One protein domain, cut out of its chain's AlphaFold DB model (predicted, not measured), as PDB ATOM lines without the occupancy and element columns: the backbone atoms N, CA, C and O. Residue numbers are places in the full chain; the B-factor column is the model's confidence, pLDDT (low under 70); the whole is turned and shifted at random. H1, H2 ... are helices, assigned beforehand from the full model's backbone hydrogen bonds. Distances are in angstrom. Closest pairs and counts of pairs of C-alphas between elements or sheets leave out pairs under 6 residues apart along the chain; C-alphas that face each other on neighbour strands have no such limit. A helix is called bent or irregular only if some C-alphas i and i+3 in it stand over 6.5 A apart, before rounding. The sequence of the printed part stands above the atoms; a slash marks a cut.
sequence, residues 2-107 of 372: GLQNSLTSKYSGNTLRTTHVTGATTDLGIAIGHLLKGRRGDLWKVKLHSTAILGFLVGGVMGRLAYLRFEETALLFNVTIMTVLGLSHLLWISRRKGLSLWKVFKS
ATOM      1  N   GLY A   2      35.049  19.339   0.152       54.78
ATOM      2  CA  GLY A   2      34.003  18.867  -0.783       54.78
ATOM      3  C   GLY A   2      33.361  19.985  -1.618       54.78
ATOM      4  O   GLY A   2      33.350  19.924  -2.841       54.78
ATOM      5  N   LEU A   3      32.943  21.075  -0.970       56.69
ATOM      6  CA  LEU A   3      32.394  22.250  -1.659       56.69
ATOM      7  C   LEU A   3      33.396  22.879  -2.648       56.69
ATOM      8  O   LEU A   3      33.039  23.185  -3.779       56.69
ATOM      9  N   GLN A   4      34.667  22.985  -2.250       59.44
ATOM     10  CA  GLN A   4      35.752  23.465  -3.116       59.44
ATOM     11  C   GLN A   4      35.935  22.550  -4.340       59.44
ATOM     12  O   GLN A   4      36.018  23.043  -5.458       59.44
ATOM     13  N   ASN A   5      35.879  21.225  -4.167       58.94
ATOM     14  CA  ASN A   5      35.964  20.268  -5.276       58.94
ATOM     15  C   ASN A   5      34.781  20.377  -6.251       58.94
ATOM     16  O   ASN A   5      34.991  20.268  -7.460       58.94
ATOM     17  N   SER A   6      33.568  20.629  -5.739       56.31
ATOM     18  CA  SER A   6      32.370  20.874  -6.558       56.31
ATOM     19  C   SER A   6      32.535  22.118  -7.418       56.31
ATOM     20  O   SER A   6      32.252  22.086  -8.616       56.31
ATOM     21  N   LEU A   7      32.970  23.218  -6.798       62.91
ATOM     22  CA  LEU A   7      33.119  24.501  -7.472       62.91
ATOM     23  C   LEU A   7      34.167  24.371  -8.573       62.91
ATOM     24  O   LEU A   7      33.900  24.660  -9.735       62.91
ATOM     25  N   THR A   8      35.335  23.817  -8.249       52.84
ATOM     26  CA  THR A   8      36.392  23.694  -9.245       52.84
ATOM     27  C   THR A   8      36.053  22.671 -10.332       52.84
ATOM     28  O   THR A   8      36.526  22.836 -11.446       52.84
ATOM     29  N   SER A   9      35.251  21.624 -10.078       58.25
ATOM     30  CA  SER A   9      34.842  20.666 -11.127       58.25
ATOM     31  C   SER A   9      33.846  21.277 -12.118       58.25
ATOM     32  O   SER A   9      33.975  21.044 -13.317       58.25
ATOM     33  N   LYS A  10      32.933  22.135 -11.639       57.34
ATOM     34  CA  LYS A  10      32.065  22.962 -12.494       57.34
ATOM     35  C   LYS A  10      32.873  23.897 -13.404       57.34
ATOM     36  O   LYS A  10      32.515  24.041 -14.565       57.34
ATOM     37  N   TYR A  11      33.958  24.488 -12.898       53.44
ATOM     38  CA  TYR A  11      34.785  25.428 -13.668       53.44
ATOM     39  C   TYR A  11      35.863  24.770 -14.542       53.44
ATOM     40  O   TYR A  11      36.264  25.358 -15.539       53.44
ATOM     41  N   SER A  12      36.349  23.570 -14.202       52.84
ATOM     42  CA  SER A  12      37.507  22.967 -14.882       52.84
ATOM     43  C   SER A  12      37.166  21.938 -15.964       52.84
ATOM     44  O   SER A  12      38.089  21.295 -16.451       52.84
ATOM     45  N   GLY A  13      35.887  21.696 -16.286       52.91
ATOM     46  CA  GLY A  13      35.438  20.748 -17.332       52.91
ATOM     47  C   GLY A  13      35.806  19.267 -17.111       52.91
ATOM     48  O   GLY A  13      35.284  18.374 -17.775       52.91
ATOM     49  N   ASN A  14      36.685  18.970 -16.154       47.78
ATOM     50  CA  ASN A  14      37.216  17.639 -15.924       47.78
ATOM     51  C   ASN A  14      36.200  16.786 -15.151       47.78
ATOM     52  O   ASN A  14      35.915  17.041 -13.979       47.78
ATOM     53  N   THR A  15      35.685  15.746 -15.813       52.19
ATOM     54  CA  THR A  15      34.630  14.845 -15.301       52.19
ATOM     55  C   THR A  15      35.105  13.943 -14.145       52.19
ATOM     56  O   THR A  15      34.295  13.303 -13.479       52.19
ATOM     57  N   LEU A  16      36.413  13.886 -13.867       46.06
ATOM     58  CA  LEU A  16      36.991  13.088 -12.781       46.06
ATOM     59  C   LEU A  16      38.023  13.900 -11.997       46.06
ATOM     60  O   LEU A  16      38.976  14.429 -12.571       46.06
ATOM     61  N   ARG A  17      37.862  13.969 -10.670       62.22
ATOM     62  CA  ARG A  17      38.809  14.645  -9.773       62.22
ATOM     63  C   ARG A  17      39.359  13.691  -8.713       62.22
ATOM     64  O   ARG A  17      38.621  12.955  -8.061       62.22
ATOM     65  N   THR A  18      40.674  13.716  -8.520       49.00
ATOM     66  CA  THR A  18      41.417  12.829  -7.615       49.00
ATOM     67  C   THR A  18      41.368  13.329  -6.170       49.00
ATOM     68  O   THR A  18      42.307  13.951  -5.687       49.00
ATOM     69  N   THR A  19      40.277  13.050  -5.454       50.66
ATOM     70  CA  THR A  19      40.251  13.106  -3.979       50.66
ATOM     71  C   THR A  19      39.435  11.925  -3.445       50.66
ATOM     72  O   THR A  19      38.221  11.857  -3.617       50.66
ATOM     73  N   HIS A  20      40.143  10.963  -2.843       66.94
ATOM     74  CA  HIS A  20      39.744   9.578  -2.540       66.94
ATOM     75  C   HIS A  20      38.248   9.282  -2.333       66.94
ATOM     76  O   HIS A  20      37.722   8.360  -2.950       66.94
ATOM     77  N   VAL A  21      37.568  10.014  -1.451       73.44
ATOM     78  CA  VAL A  21      36.168   9.729  -1.071       73.44
ATOM     79  C   VAL A  21      35.339  11.000  -0.991       73.44
ATOM     80  O   VAL A  21      34.169  11.004  -1.365       73.44
ATOM     81  N   THR A  22      35.940  12.103  -0.553       74.19
ATOM     82  CA  THR A  22      35.290  13.415  -0.486       74.19
ATOM     83  C   THR A  22      34.922  13.947  -1.868       74.19
ATOM     84  O   THR A  22      33.836  14.505  -2.009       74.19
ATOM     85  N   GLY A  23      35.754  13.721  -2.893       75.25
ATOM     86  CA  GLY A  23      35.419  14.027  -4.288       75.25
ATOM     87  C   GLY A  23      34.221  13.213  -4.769       75.25
ATOM     88  O   GLY A  23      33.195  13.785  -5.113       75.25
ATOM     89  N   ALA A  24      34.283  11.884  -4.630       76.69
ATOM     90  CA  ALA A  24      33.180  10.997  -5.013       76.69
ATOM     91  C   ALA A  24      31.863  11.311  -4.276       76.69
ATOM     92  O   ALA A  24      30.788  11.214  -4.860       76.69
ATOM     93  N   THR A  25      31.935  11.707  -3.001       80.75
ATOM     94  CA  THR A  25      30.763  12.109  -2.200       80.75
ATOM     95  C   THR A  25      30.165  13.422  -2.695       80.75
ATOM     96  O   THR A  25      28.947  13.574  -2.727       80.75
ATOM     97  N   THR A  26      31.015  14.356  -3.116       79.88
ATOM     98  CA  THR A  26      30.588  15.641  -3.672       79.88
ATOM     99  C   THR A  26      29.913  15.443  -5.026       79.88
ATOM    100  O   THR A  26      28.797  15.916  -5.220       79.88
ATOM    101  N   ASP A  27      30.531  14.671  -5.919       77.19
ATOM    102  CA  ASP A  27      29.982  14.382  -7.247       77.19
ATOM    103  C   ASP A  27      28.659  13.610  -7.146       77.19
ATOM    104  O   ASP A  27      27.705  13.889  -7.876       77.19
ATOM    105  N   LEU A  28      28.551  12.693  -6.172       83.62
ATOM    106  CA  LEU A  28      27.286  12.043  -5.834       83.62
ATOM    107  C   LEU A  28      26.236  13.064  -5.369       83.62
ATOM    108  O   LEU A  28      25.091  12.992  -5.810       83.62
ATOM    109  N   GLY A  29      26.611  14.014  -4.510       82.69
ATOM    110  CA  GLY A  29      25.731  15.085  -4.040       82.69
ATOM    111  C   GLY A  29      25.205  15.967  -5.177       82.69
ATOM    112  O   GLY A  29      24.003  16.217  -5.248       82.69
ATOM    113  N   ILE A  30      26.073  16.365  -6.115       80.88
ATOM    114  CA  ILE A  30      25.691  17.135  -7.311       80.88
ATOM    115  C   ILE A  30      24.736  16.319  -8.186       80.88
ATOM    116  O   ILE A  30      23.676  16.811  -8.576       80.88
ATOM    117  N   ALA A  31      25.073  15.056  -8.460       82.69
ATOM    118  CA  ALA A  31      24.263  14.185  -9.306       82.69
ATOM    119  C   ALA A  31      22.880  13.890  -8.687       82.69
ATOM    120  O   ALA A  31      21.875  13.845  -9.397       82.69
ATOM    121  N   ILE A  32      22.795  13.763  -7.356       84.00
ATOM    122  CA  ILE A  32      21.517  13.677  -6.630       84.00
ATOM    123  C   ILE A  32      20.755  15.007  -6.711       84.00
ATOM    124  O   ILE A  32      19.549  14.999  -6.956       84.00
ATOM    125  N   GLY A  33      21.433  16.148  -6.565       83.44
ATOM    126  CA  GLY A  33      20.826  17.474  -6.720       83.44
ATOM    127  C   GLY A  33      20.217  17.687  -8.111       83.44
ATOM    128  O   GLY A  33      19.105  18.199  -8.239       83.44
ATOM    129  N   HIS A  34      20.890  17.212  -9.161       83.31
ATOM    130  CA  HIS A  34      20.371  17.221 -10.531       83.31
ATOM    131  C   HIS A  34      19.141  16.319 -10.693       83.31
ATOM    132  O   HIS A  34      18.171  16.702 -11.353       83.31
ATOM    133  N   LEU A  35      19.145  15.152 -10.040       82.81
ATOM    134  CA  LEU A  35      18.011  14.233 -10.049       82.81
ATOM    135  C   LEU A  35      16.781  14.834  -9.351       82.81
ATOM    136  O   LEU A  35      15.670  14.712  -9.867       82.81
ATOM    137  N   LEU A  36      16.983  15.535  -8.230       84.00
ATOM    138  CA  LEU A  36      15.930  16.271  -7.519       84.00
ATOM    139  C   LEU A  36      15.364  17.428  -8.357       84.00
ATOM    140  O   LEU A  36      14.171  17.708  -8.281       84.00
ATOM    141  N   LYS A  37      16.184  18.043  -9.219       84.19
ATOM    142  CA  LYS A  37      15.760  19.061 -10.197       84.19
ATOM    143  C   LYS A  37      15.064  18.466 -11.439       84.19
ATOM    144  O   LYS A  37      14.671  19.205 -12.334       84.19
ATOM    145  N   GLY A  38      14.901  17.140 -11.514       79.44
ATOM    146  CA  GLY A  38      14.194  16.444 -12.597       79.44
ATOM    147  C   GLY A  38      15.061  16.044 -13.797       79.44
ATOM    148  O   GLY A  38      14.543  15.449 -14.745       79.44
ATOM    149  N   ARG A  39      16.379  16.292 -13.767       74.19
ATOM    150  CA  ARG A  39      17.310  15.873 -14.828       74.19
ATOM    151  C   ARG A  39      17.660  14.387 -14.657       74.19
ATOM    152  O   ARG A  39      18.613  14.017 -13.983       74.19
ATOM    153  N   ARG A  40      16.864  13.508 -15.279       71.00
ATOM    154  CA  ARG A  40      17.029  12.036 -15.197       71.00
ATOM    155  C   ARG A  40      18.262  11.489 -15.936       71.00
ATOM    156  O   ARG A  40      18.617  10.333 -15.719       71.00
ATOM    157  N   GLY A  41      18.916  12.296 -16.775       69.44
ATOM    158  CA  GLY A  41      20.106  11.899 -17.541       69.44
ATOM    159  C   GLY A  41      21.337  11.573 -16.683       69.44
ATOM    160  O   GLY A  41      22.180  10.786 -17.102       69.44
ATOM    161  N   ASP A  42      21.415  12.086 -15.452       72.06
ATOM    162  CA  ASP A  42      22.591  11.933 -14.582       72.06
ATOM    163  C   ASP A  42      22.548  10.691 -13.662       72.06
ATOM    164  O   ASP A  42      23.452  10.473 -12.853       72.06
ATOM    165  N   LEU A  43      21.539   9.818 -13.797       78.25
ATOM    166  CA  LEU A  43      21.385   8.612 -12.961       78.25
ATOM    167  C   LEU A  43      22.580   7.652 -13.033       78.25
ATOM    168  O   LEU A  43      22.902   6.974 -12.054       78.25
ATOM    169  N   TRP A  44      23.252   7.585 -14.182       80.44
ATOM    170  CA  TRP A  44      24.430   6.736 -14.339       80.44
ATOM    171  C   TRP A  44      25.606   7.236 -13.483       80.44
ATOM    172  O   TRP A  44      26.301   6.416 -12.881       80.44
ATOM    173  N   LYS A  45      25.769   8.563 -13.354       77.88
ATOM    174  CA  LYS A  45      26.788   9.197 -12.501       77.88
ATOM    175  C   LYS A  45      26.502   8.897 -11.033       77.88
ATOM    176  O   LYS A  45      27.392   8.454 -10.311       77.88
ATOM    177  N   VAL A  46      25.236   9.015 -10.617       83.31
ATOM    178  CA  VAL A  46      24.790   8.635  -9.263       83.31
ATOM    179  C   VAL A  46      25.158   7.182  -8.961       83.31
ATOM    180  O   VAL A  46      25.728   6.886  -7.910       83.31
ATOM    181  N   LYS A  47      24.877   6.259  -9.886       83.81
ATOM    182  CA  LYS A  47      25.193   4.836  -9.703       83.81
ATOM    183  C   LYS A  47      26.701   4.589  -9.594       83.81
ATOM    184  O   LYS A  47      27.123   3.802  -8.749       83.81
ATOM    185  N   LEU A  48      27.512   5.264 -10.405       86.12
ATOM    186  CA  LEU A  48      28.968   5.133 -10.368       86.12
ATOM    187  C   LEU A  48      29.543   5.608  -9.025       86.12
ATOM    188  O   LEU A  48      30.211   4.836  -8.336       86.12
ATOM    189  N   HIS A  49      29.237   6.846  -8.624       83.88
ATOM    190  CA  HIS A  49      29.781   7.430  -7.396       83.88
ATOM    191  C   HIS A  49      29.256   6.727  -6.138       83.88
ATOM    192  O   HIS A  49      30.025   6.473  -5.213       83.88
ATOM    193  N   SER A  50      27.982   6.320  -6.117       84.75
ATOM    194  CA  SER A  50      27.435   5.533  -5.001       84.75
ATOM    195  C   SER A  50      28.111   4.169  -4.864       84.75
ATOM    196  O   SER A  50      28.465   3.782  -3.752       84.75
ATOM    197  N   THR A  51      28.365   3.466  -5.973       85.94
ATOM    198  CA  THR A  51      29.078   2.178  -5.945       85.94
ATOM    199  C   THR A  51      30.514   2.352  -5.447       85.94
ATOM    200  O   THR A  51      30.993   1.531  -4.666       85.94
ATOM    201  N   ALA A  52      31.191   3.440  -5.832       85.25
ATOM    202  CA  ALA A  52      32.538   3.752  -5.358       85.25
ATOM    203  C   ALA A  52      32.578   4.022  -3.841       85.25
ATOM    204  O   ALA A  52      33.419   3.458  -3.138       85.25
ATOM    205  N   ILE A  53      31.643   4.822  -3.318       86.44
ATOM    206  CA  ILE A  53      31.557   5.129  -1.880       86.44
ATOM    207  C   ILE A  53      31.200   3.879  -1.072       86.44
ATOM    208  O   ILE A  53      31.839   3.604  -0.057       86.44
ATOM    209  N   LEU A  54      30.224   3.084  -1.526       88.69
ATOM    210  CA  LEU A  54      29.892   1.811  -0.877       88.69
ATOM    211  C   LEU A  54      31.085   0.855  -0.892       88.69
ATOM    212  O   LEU A  54      31.377   0.235   0.127       88.69
ATOM    213  N   GLY A  55      31.797   0.760  -2.017       87.75
ATOM    214  CA  GLY A  55      33.010  -0.045  -2.133       87.75
ATOM    215  C   GLY A  55      34.086   0.380  -1.136       87.75
ATOM    216  O   GLY A  55      34.687  -0.475  -0.489       87.75
ATOM    217  N   PHE A  56      34.278   1.688  -0.941       83.88
ATOM    218  CA  PHE A  56      35.204   2.215   0.061       83.88
ATOM    219  C   PHE A  56      34.781   1.862   1.492       83.88
ATOM    220  O   PHE A  56      35.602   1.386   2.274       83.88
ATOM    221  N   LEU A  57      33.502   2.042   1.835       88.81
ATOM    222  CA  LEU A  57      32.980   1.718   3.167       88.81
ATOM    223  C   LEU A  57      33.105   0.221   3.474       88.81
ATOM    224  O   LEU A  57      33.635  -0.159   4.518       88.81
ATOM    225  N   VAL A  58      32.670  -0.632   2.544       90.25
ATOM    226  CA  VAL A  58      32.774  -2.092   2.682       90.25
ATOM    227  C   VAL A  58      34.238  -2.521   2.745       90.25
ATOM    228  O   VAL A  58      34.593  -3.334   3.595       90.25
ATOM    229  N   GLY A  59      35.100  -1.947   1.904       86.44
ATOM    230  CA  GLY A  59      36.539  -2.201   1.917       86.44
ATOM    231  C   GLY A  59      37.199  -1.803   3.238       86.44
ATOM    232  O   GLY A  59      38.006  -2.564   3.766       86.44
ATOM    233  N   GLY A  60      36.811  -0.667   3.823       85.19
ATOM    234  CA  GLY A  60      37.293  -0.220   5.131       85.19
ATOM    235  C   GLY A  60      36.858  -1.144   6.272       85.19
ATOM    236  O   GLY A  60      37.680  -1.533   7.102       85.19
ATOM    237  N   VAL A  61      35.589  -1.564   6.280       91.12
ATOM    238  CA  VAL A  61      35.062  -2.521   7.269       91.12
ATOM    239  C   VAL A  61      35.746  -3.883   7.130       91.12
ATOM    240  O   VAL A  61      36.196  -4.447   8.128       91.12
ATOM    241  N   MET A  62      35.898  -4.388   5.903       87.56
ATOM    242  CA  MET A  62      36.616  -5.636   5.626       87.56
ATOM    243  C   MET A  62      38.096  -5.544   6.004       87.56
ATOM    244  O   MET A  62      38.633  -6.482   6.586       87.56
ATOM    245  N   GLY A  63      38.745  -4.404   5.754       86.25
ATOM    246  CA  GLY A  63      40.123  -4.148   6.173       86.25
ATOM    247  C   GLY A  63      40.276  -4.165   7.693       86.25
ATOM    248  O   GLY A  63      41.202  -4.786   8.214       86.25
ATOM    249  N   ARG A  64      39.328  -3.569   8.428       88.12
ATOM    250  CA  ARG A  64      39.309  -3.627   9.897       88.12
ATOM    251  C   ARG A  64      39.077  -5.048  10.409       88.12
ATOM    252  O   ARG A  64      39.782  -5.470  11.318       88.12
ATOM    253  N   LEU A  65      38.128  -5.787   9.834       88.94
ATOM    254  CA  LEU A  65      37.874  -7.192  10.180       88.94
ATOM    255  C   LEU A  65      39.106  -8.069   9.927       88.94
ATOM    256  O   LEU A  65      39.461  -8.886  10.774       88.94
ATOM    257  N   ALA A  66      39.792  -7.863   8.800       85.12
ATOM    258  CA  ALA A  66      41.044  -8.544   8.491       85.12
ATOM    259  C   ALA A  66      42.136  -8.196   9.513       85.12
ATOM    260  O   ALA A  66      42.806  -9.096  10.018       85.12
ATOM    261  N   TYR A  67      42.264  -6.921   9.891       85.75
ATOM    262  CA  TYR A  67      43.217  -6.481  10.911       85.75
ATOM    263  C   TYR A  67      42.954  -7.117  12.283       85.75
ATOM    264  O   TYR A  67      43.890  -7.542  12.945       85.75
ATOM    265  N   LEU A  68      41.692  -7.276  12.695       87.94
ATOM    266  CA  LEU A  68      41.369  -7.935  13.971       87.94
ATOM    267  C   LEU A  68      41.795  -9.410  14.018       87.94
ATOM    268  O   LEU A  68      41.983  -9.950  15.104       87.94
ATOM    269  N   ARG A  69      41.913 -10.079  12.863       86.44
ATOM    270  CA  ARG A  69      42.241 -11.510  12.799       86.44
ATOM    271  C   ARG A  69      43.710 -11.796  12.496       86.44
ATOM    272  O   ARG A  69      44.205 -12.846  12.915       86.44
ATOM    273  N   PHE A  70      44.345 -10.908  11.740       85.19
ATOM    274  CA  PHE A  70      45.662 -11.094  11.129       85.19
ATOM    275  C   PHE A  70      46.667  -9.997  11.516       85.19
ATOM    276  O   PHE A  70      47.830 -10.080  11.121       85.19
ATOM    277  N   GLU A  71      46.236  -8.992  12.284       86.75
ATOM    278  CA  GLU A  71      47.055  -7.875  12.765       86.75
ATOM    279  C   GLU A  71      47.855  -7.243  11.613       86.75
ATOM    280  O   GLU A  71      47.284  -6.857  10.589       86.75
ATOM    281  N   GLU A  72      49.178  -7.170  11.733       78.62
ATOM    282  CA  GLU A  72      50.059  -6.573  10.727       78.62
ATOM    283  C   GLU A  72      50.046  -7.326   9.387       78.62
ATOM    284  O   GLU A  72      50.213  -6.718   8.325       78.62
ATOM    285  N   THR A  73      49.756  -8.633   9.388       83.94
ATOM    286  CA  THR A  73      49.694  -9.421   8.144       83.94
ATOM    287  C   THR A  73      48.468  -9.096   7.283       83.94
ATOM    288  O   THR A  73      48.439  -9.444   6.103       83.94
ATOM    289  N   ALA A  74      47.493  -8.338   7.801       82.50
ATOM    290  CA  ALA A  74      46.354  -7.853   7.020       82.50
ATOM    291  C   ALA A  74      46.766  -6.915   5.867       82.50
ATOM    292  O   ALA A  74      46.081  -6.848   4.847       82.50
ATOM    293  N   LEU A  75      47.907  -6.227   5.973       82.38
ATOM    294  CA  LEU A  75      48.438  -5.393   4.886       82.38
ATOM    295  C   LEU A  75      48.871  -6.227   3.673       82.38
ATOM    296  O   LEU A  75      48.688  -5.793   2.533       82.38
ATOM    297  N   LEU A  76      49.364  -7.451   3.896       84.88
ATOM    298  CA  LEU A  76      49.739  -8.365   2.814       84.88
ATOM    299  C   LEU A  76      48.527  -8.750   1.965       84.88
ATOM    300  O   LEU A  76      48.653  -8.889   0.751       84.88
ATOM    301  N   PHE A  77      47.339  -8.839   2.564       83.06
ATOM    302  CA  PHE A  77      46.106  -9.102   1.828       83.06
ATOM    303  C   PHE A  77      45.829  -8.015   0.774       83.06
ATOM    304  O   PHE A  77      45.616  -8.332  -0.396       83.06
ATOM    305  N   ASN A  78      45.950  -6.734   1.134       84.62
ATOM    306  CA  ASN A  78      45.805  -5.635   0.170       84.62
ATOM    307  C   ASN A  78      46.855  -5.697  -0.948       84.62
ATOM    308  O   ASN A  78      46.516  -5.550  -2.124       84.62
ATOM    309  N   VAL A  79      48.115  -5.979  -0.603       88.25
ATOM    310  CA  VAL A  79      49.198  -6.132  -1.589       88.25
ATOM    311  C   VAL A  79      48.897  -7.273  -2.561       88.25
ATOM    312  O   VAL A  79      49.065  -7.110  -3.772       88.25
ATOM    313  N   THR A  80      48.410  -8.412  -2.064       89.06
ATOM    314  CA  THR A  80      48.059  -9.555  -2.918       89.06
ATOM    315  C   THR A  80      46.924  -9.220  -3.877       89.06
ATOM    316  O   THR A  80      47.053  -9.494  -5.068       89.06
ATOM    317  N   ILE A  81      45.863  -8.550  -3.415       88.38
ATOM    318  CA  ILE A  81      44.742  -8.143  -4.275       88.38
ATOM    319  C   ILE A  81      45.218  -7.198  -5.380       88.38
ATOM    320  O   ILE A  81      44.924  -7.429  -6.553       88.38
ATOM    321  N   MET A  82      45.985  -6.162  -5.032       88.38
ATOM    322  CA  MET A  82      46.457  -5.181  -6.016       88.38
ATOM    323  C   MET A  82      47.413  -5.803  -7.031       88.38
ATOM    324  O   MET A  82      47.336  -5.510  -8.224       88.38
ATOM    325  N   THR A  83      48.260  -6.726  -6.581       89.69
ATOM    326  CA  THR A  83      49.192  -7.444  -7.452       89.69
ATOM    327  C   THR A  83      48.445  -8.379  -8.402       89.69
ATOM    328  O   THR A  83      48.755  -8.416  -9.590       89.69
ATOM    329  N   VAL A  84      47.425  -9.096  -7.922       93.81
ATOM    330  CA  VAL A  84      46.585  -9.962  -8.762       93.81
ATOM    331  C   VAL A  84      45.809  -9.141  -9.787       93.81
ATOM    332  O   VAL A  84      45.777  -9.526 -10.954       93.81
ATOM    333  N   LEU A  85      45.222  -8.004  -9.402       91.81
ATOM    334  CA  LEU A  85      44.510  -7.122 -10.330       91.81
ATOM    335  C   LEU A  85      45.448  -6.544 -11.395       91.81
ATOM    336  O   LEU A  85      45.146  -6.631 -12.587       91.81
ATOM    337  N   GLY A  86      46.609  -6.028 -10.985       88.88
ATOM    338  CA  GLY A  86      47.624  -5.510 -11.902       88.88
ATOM    339  C   GLY A  86      48.135  -6.582 -12.866       88.88
ATOM    340  O   GLY A  86      48.166  -6.367 -14.077       88.88
ATOM    341  N   LEU A  87      48.454  -7.774 -12.356       90.75
ATOM    342  CA  LEU A  87      48.909  -8.896 -13.176       90.75
ATOM    343  C   LEU A  87      47.811  -9.390 -14.124       90.75
ATOM    344  O   LEU A  87      48.085  -9.654 -15.291       90.75
ATOM    345  N   SER A  88      46.566  -9.469 -13.657       91.56
ATOM    346  CA  SER A  88      45.416  -9.851 -14.484       91.56
ATOM    347  C   SER A  88      45.204  -8.864 -15.626       91.56
ATOM    348  O   SER A  88      45.001  -9.278 -16.767       91.56
ATOM    349  N   HIS A  89      45.315  -7.564 -15.349       88.38
ATOM    350  CA  HIS A  89      45.218  -6.521 -16.363       88.38
ATOM    351  C   HIS A  89      46.369  -6.606 -17.380       88.38
ATOM    352  O   HIS A  89      46.132  -6.571 -18.587       88.38
ATOM    353  N   LEU A  90      47.604  -6.826 -16.920       86.38
ATOM    354  CA  LEU A  90      48.762  -7.040 -17.796       86.38
ATOM    355  C   LEU A  90      48.598  -8.283 -18.682       86.38
ATOM    356  O   LEU A  90      48.866  -8.228 -19.883       86.38
ATOM    357  N   LEU A  91      48.116  -9.391 -18.115       88.56
ATOM    358  CA  LEU A  91      47.828 -10.624 -18.848       88.56
ATOM    359  C   LEU A  91      46.708 -10.421 -19.871       88.56
ATOM    360  O   LEU A  91      46.791 -10.948 -20.981       88.56
ATOM    361  N   TRP A  92      45.676  -9.653 -19.525       89.75
ATOM    362  CA  TRP A  92      44.582  -9.319 -20.432       89.75
ATOM    363  C   TRP A  92      45.070  -8.476 -21.617       89.75
ATOM    364  O   TRP A  92      44.770  -8.810 -22.766       89.75
ATOM    365  N   ILE A  93      45.894  -7.451 -21.369       86.25
ATOM    366  CA  ILE A  93      46.512  -6.634 -22.427       86.25
ATOM    367  C   ILE A  93      47.427  -7.487 -23.308       86.25
ATOM    368  O   ILE A  93      47.348  -7.411 -24.535       86.25
ATOM    369  N   SER A  94      48.280  -8.310 -22.695       84.19
ATOM    370  CA  SER A  94      49.214  -9.188 -23.404       84.19
ATOM    371  C   SER A  94      48.473 -10.167 -24.317       84.19
ATOM    372  O   SER A  94      48.834 -10.300 -25.486       84.19
ATOM    373  N   ARG A  95      47.373 -10.767 -23.835       85.62
ATOM    374  CA  ARG A  95      46.518 -11.656 -24.635       85.62
ATOM    375  C   ARG A  95      45.802 -10.937 -25.771       85.62
ATOM    376  O   ARG A  95      45.765 -11.471 -26.873       85.62
ATOM    377  N   ARG A  96      45.253  -9.740 -25.536       86.75
ATOM    378  CA  ARG A  96      44.550  -8.979 -26.584       86.75
ATOM    379  C   ARG A  96      45.480  -8.473 -27.684       86.75
ATOM    380  O   ARG A  96      45.068  -8.437 -28.836       86.75
ATOM    381  N   LYS A  97      46.699  -8.048 -27.338       80.12
ATOM    382  CA  LYS A  97      47.645  -7.436 -28.289       80.12
ATOM    383  C   LYS A  97      48.690  -8.411 -28.844       80.12
ATOM    384  O   LYS A  97      49.507  -8.000 -29.659       80.12
ATOM    385  N   GLY A  98      48.706  -9.672 -28.398       77.69
ATOM    386  CA  GLY A  98      49.695 -10.673 -28.824       77.69
ATOM    387  C   GLY A  98      51.144 -10.318 -28.452       77.69
ATOM    388  O   GLY A  98      52.086 -10.815 -29.063       77.69
ATOM    389  N   LEU A  99      51.336  -9.426 -27.476       75.75
ATOM    390  CA  LEU A  99      52.644  -8.919 -27.061       75.75
ATOM    391  C   LEU A  99      53.196  -9.757 -25.906       75.75
ATOM    392  O   LEU A  99      52.473 -10.072 -24.961       75.75
ATOM    393  N   SER A 100      54.496 -10.064 -25.940       78.38
ATOM    394  CA  SER A 100      55.191 -10.702 -24.813       78.38
ATOM    395  C   SER A 100      55.080  -9.846 -23.545       78.38
ATOM    396  O   SER A 100      55.270  -8.628 -23.601       78.38
ATOM    397  N   LEU A 101      54.814 -10.484 -22.398       74.88
ATOM    398  CA  LEU A 101      54.634  -9.826 -21.093       74.88
ATOM    399  C   LEU A 101      55.795  -8.898 -20.735       74.88
ATOM    400  O   LEU A 101      55.585  -7.803 -20.219       74.88
ATOM    401  N   TRP A 102      57.017  -9.303 -21.081       71.31
ATOM    402  CA  TRP A 102      58.220  -8.520 -20.819       71.31
ATOM    403  C   TRP A 102      58.246  -7.201 -21.604       71.31
ATOM    404  O   TRP A 102      58.741  -6.189 -21.116       71.31
ATOM    405  N   LYS A 103      57.656  -7.187 -22.803       70.00
ATOM    406  CA  LYS A 103      57.568  -5.994 -23.652       70.00
ATOM    407  C   LYS A 103      56.516  -5.014 -23.133       70.00
ATOM    408  O   LYS A 103      56.753  -3.817 -23.182       70.00
ATOM    409  N   VAL A 104      55.404  -5.517 -22.587       71.19
ATOM    410  CA  VAL A 104      54.364  -4.697 -21.937       71.19
ATOM    411  C   VAL A 104      54.885  -4.091 -20.634       71.19
ATOM    412  O   VAL A 104      54.690  -2.906 -20.395       71.19
ATOM    413  N   PHE A 105      55.601  -4.875 -19.823       73.56
ATOM    414  CA  PHE A 105      56.173  -4.405 -18.560       73.56
ATOM    415  C   PHE A 105      57.273  -3.347 -18.756       73.56
ATOM    416  O   PHE A 105      57.363  -2.402 -17.981       73.56
ATOM    417  N   LYS A 106      58.094  -3.479 -19.807       71.06
ATOM    418  CA  LYS A 106      59.194  -2.548 -20.114       71.06
ATOM    419  C   LYS A 106      58.763  -1.317 -20.930       71.06
ATOM    420  O   LYS A 106      59.590  -0.450 -21.197       71.06
ATOM    421  N   SER A 107      57.508  -1.238 -21.375       57.56
ATOM    422  CA  SER A 107      57.036  -0.151 -22.244       57.56
ATOM    423  C   SER A 107      56.827   1.138 -21.444       57.56
ATOM    424  O   SER A 107      55.711   1.460 -21.055       57.56
TER     425      SER A 107
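AT A GLANCE: This is residues 2 to 107 of the 372 residues of an uncharacterized protein of Nannochloropsis salina CCMP1776 (UniProt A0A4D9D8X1). What is the overall shape? One long helix, H3, is sharply bent into an open V; H2 folds back along the first part of arm H3a, H1 crosses H2, and little H4 packs at the far end of arm H3b. What is it made of? The printed part has 106 residues with four named helices, H1, H2, H3, H4 in chain order, and no named strand: all helix. How compact is it? It is loose, with a radius of gyration of the C-alphas of 18.8 A and spans of 50 by 42 by 24 A.

IN THESE COORDINATES: Where is the long helix? By its hydrogen bonds H3 was assigned as one helix, residues 40 to 97, but it is bent: C-alphas 69 and 72 are 9.5 A apart. Arm H3a, residues 40 to 69, is 44.4 A long and irregular, with C-alphas 41 and 44 7.5 A apart; arm H3b, residues 72 to 97, is 39.1 A long, with C-alpha 97 at (47.645, -7.436, -28.289). Where are the others? H2 is residues 22 to 36, 20.8 A; H1 is residues 2 to 12, 15.1 A, from (34.003, 18.867, -0.783); H4 is residues 101 to 105, 6.2 A.

HOW THE PARTS SIT: How do the arms meet? H3a touches H3b with residues 63 to 67 alone, opposite ways at a steep tilt of 45 degrees; the closest C-alphas, of Tyr 67 and Ala 74, are 5.2 A apart. What touches them? H2 and H3a form a helical hairpin, opposite ways at a tilt of 36 degrees, only just steep, closest at the C-alphas of Leu 28 and Val 46, 5.4 A. H1 touches H2 about perpendicular, at 75 degrees, with the C-alphas of Gly 2 and Thr 26 closest at 5.5 A; H4 touches H3b, with those of Ser 94 and Leu 101 closest at 5.9 A. Are the backbones complete? Every O i to N i+4 pair is within hydrogen-bond range in H1, H2 and H4, against 24 of 26 in H3a and 19 of 22 in H3b.

THE WHOLE: How large is it? The two C-alphas farthest apart, of Lys 37 and Trp 102, are 51.7 A apart. Is it continuous? The printed part has no cut, and no link is long. Where is confidence low? Residues 2 to 20, 41 and 107 have pLDDT under 70.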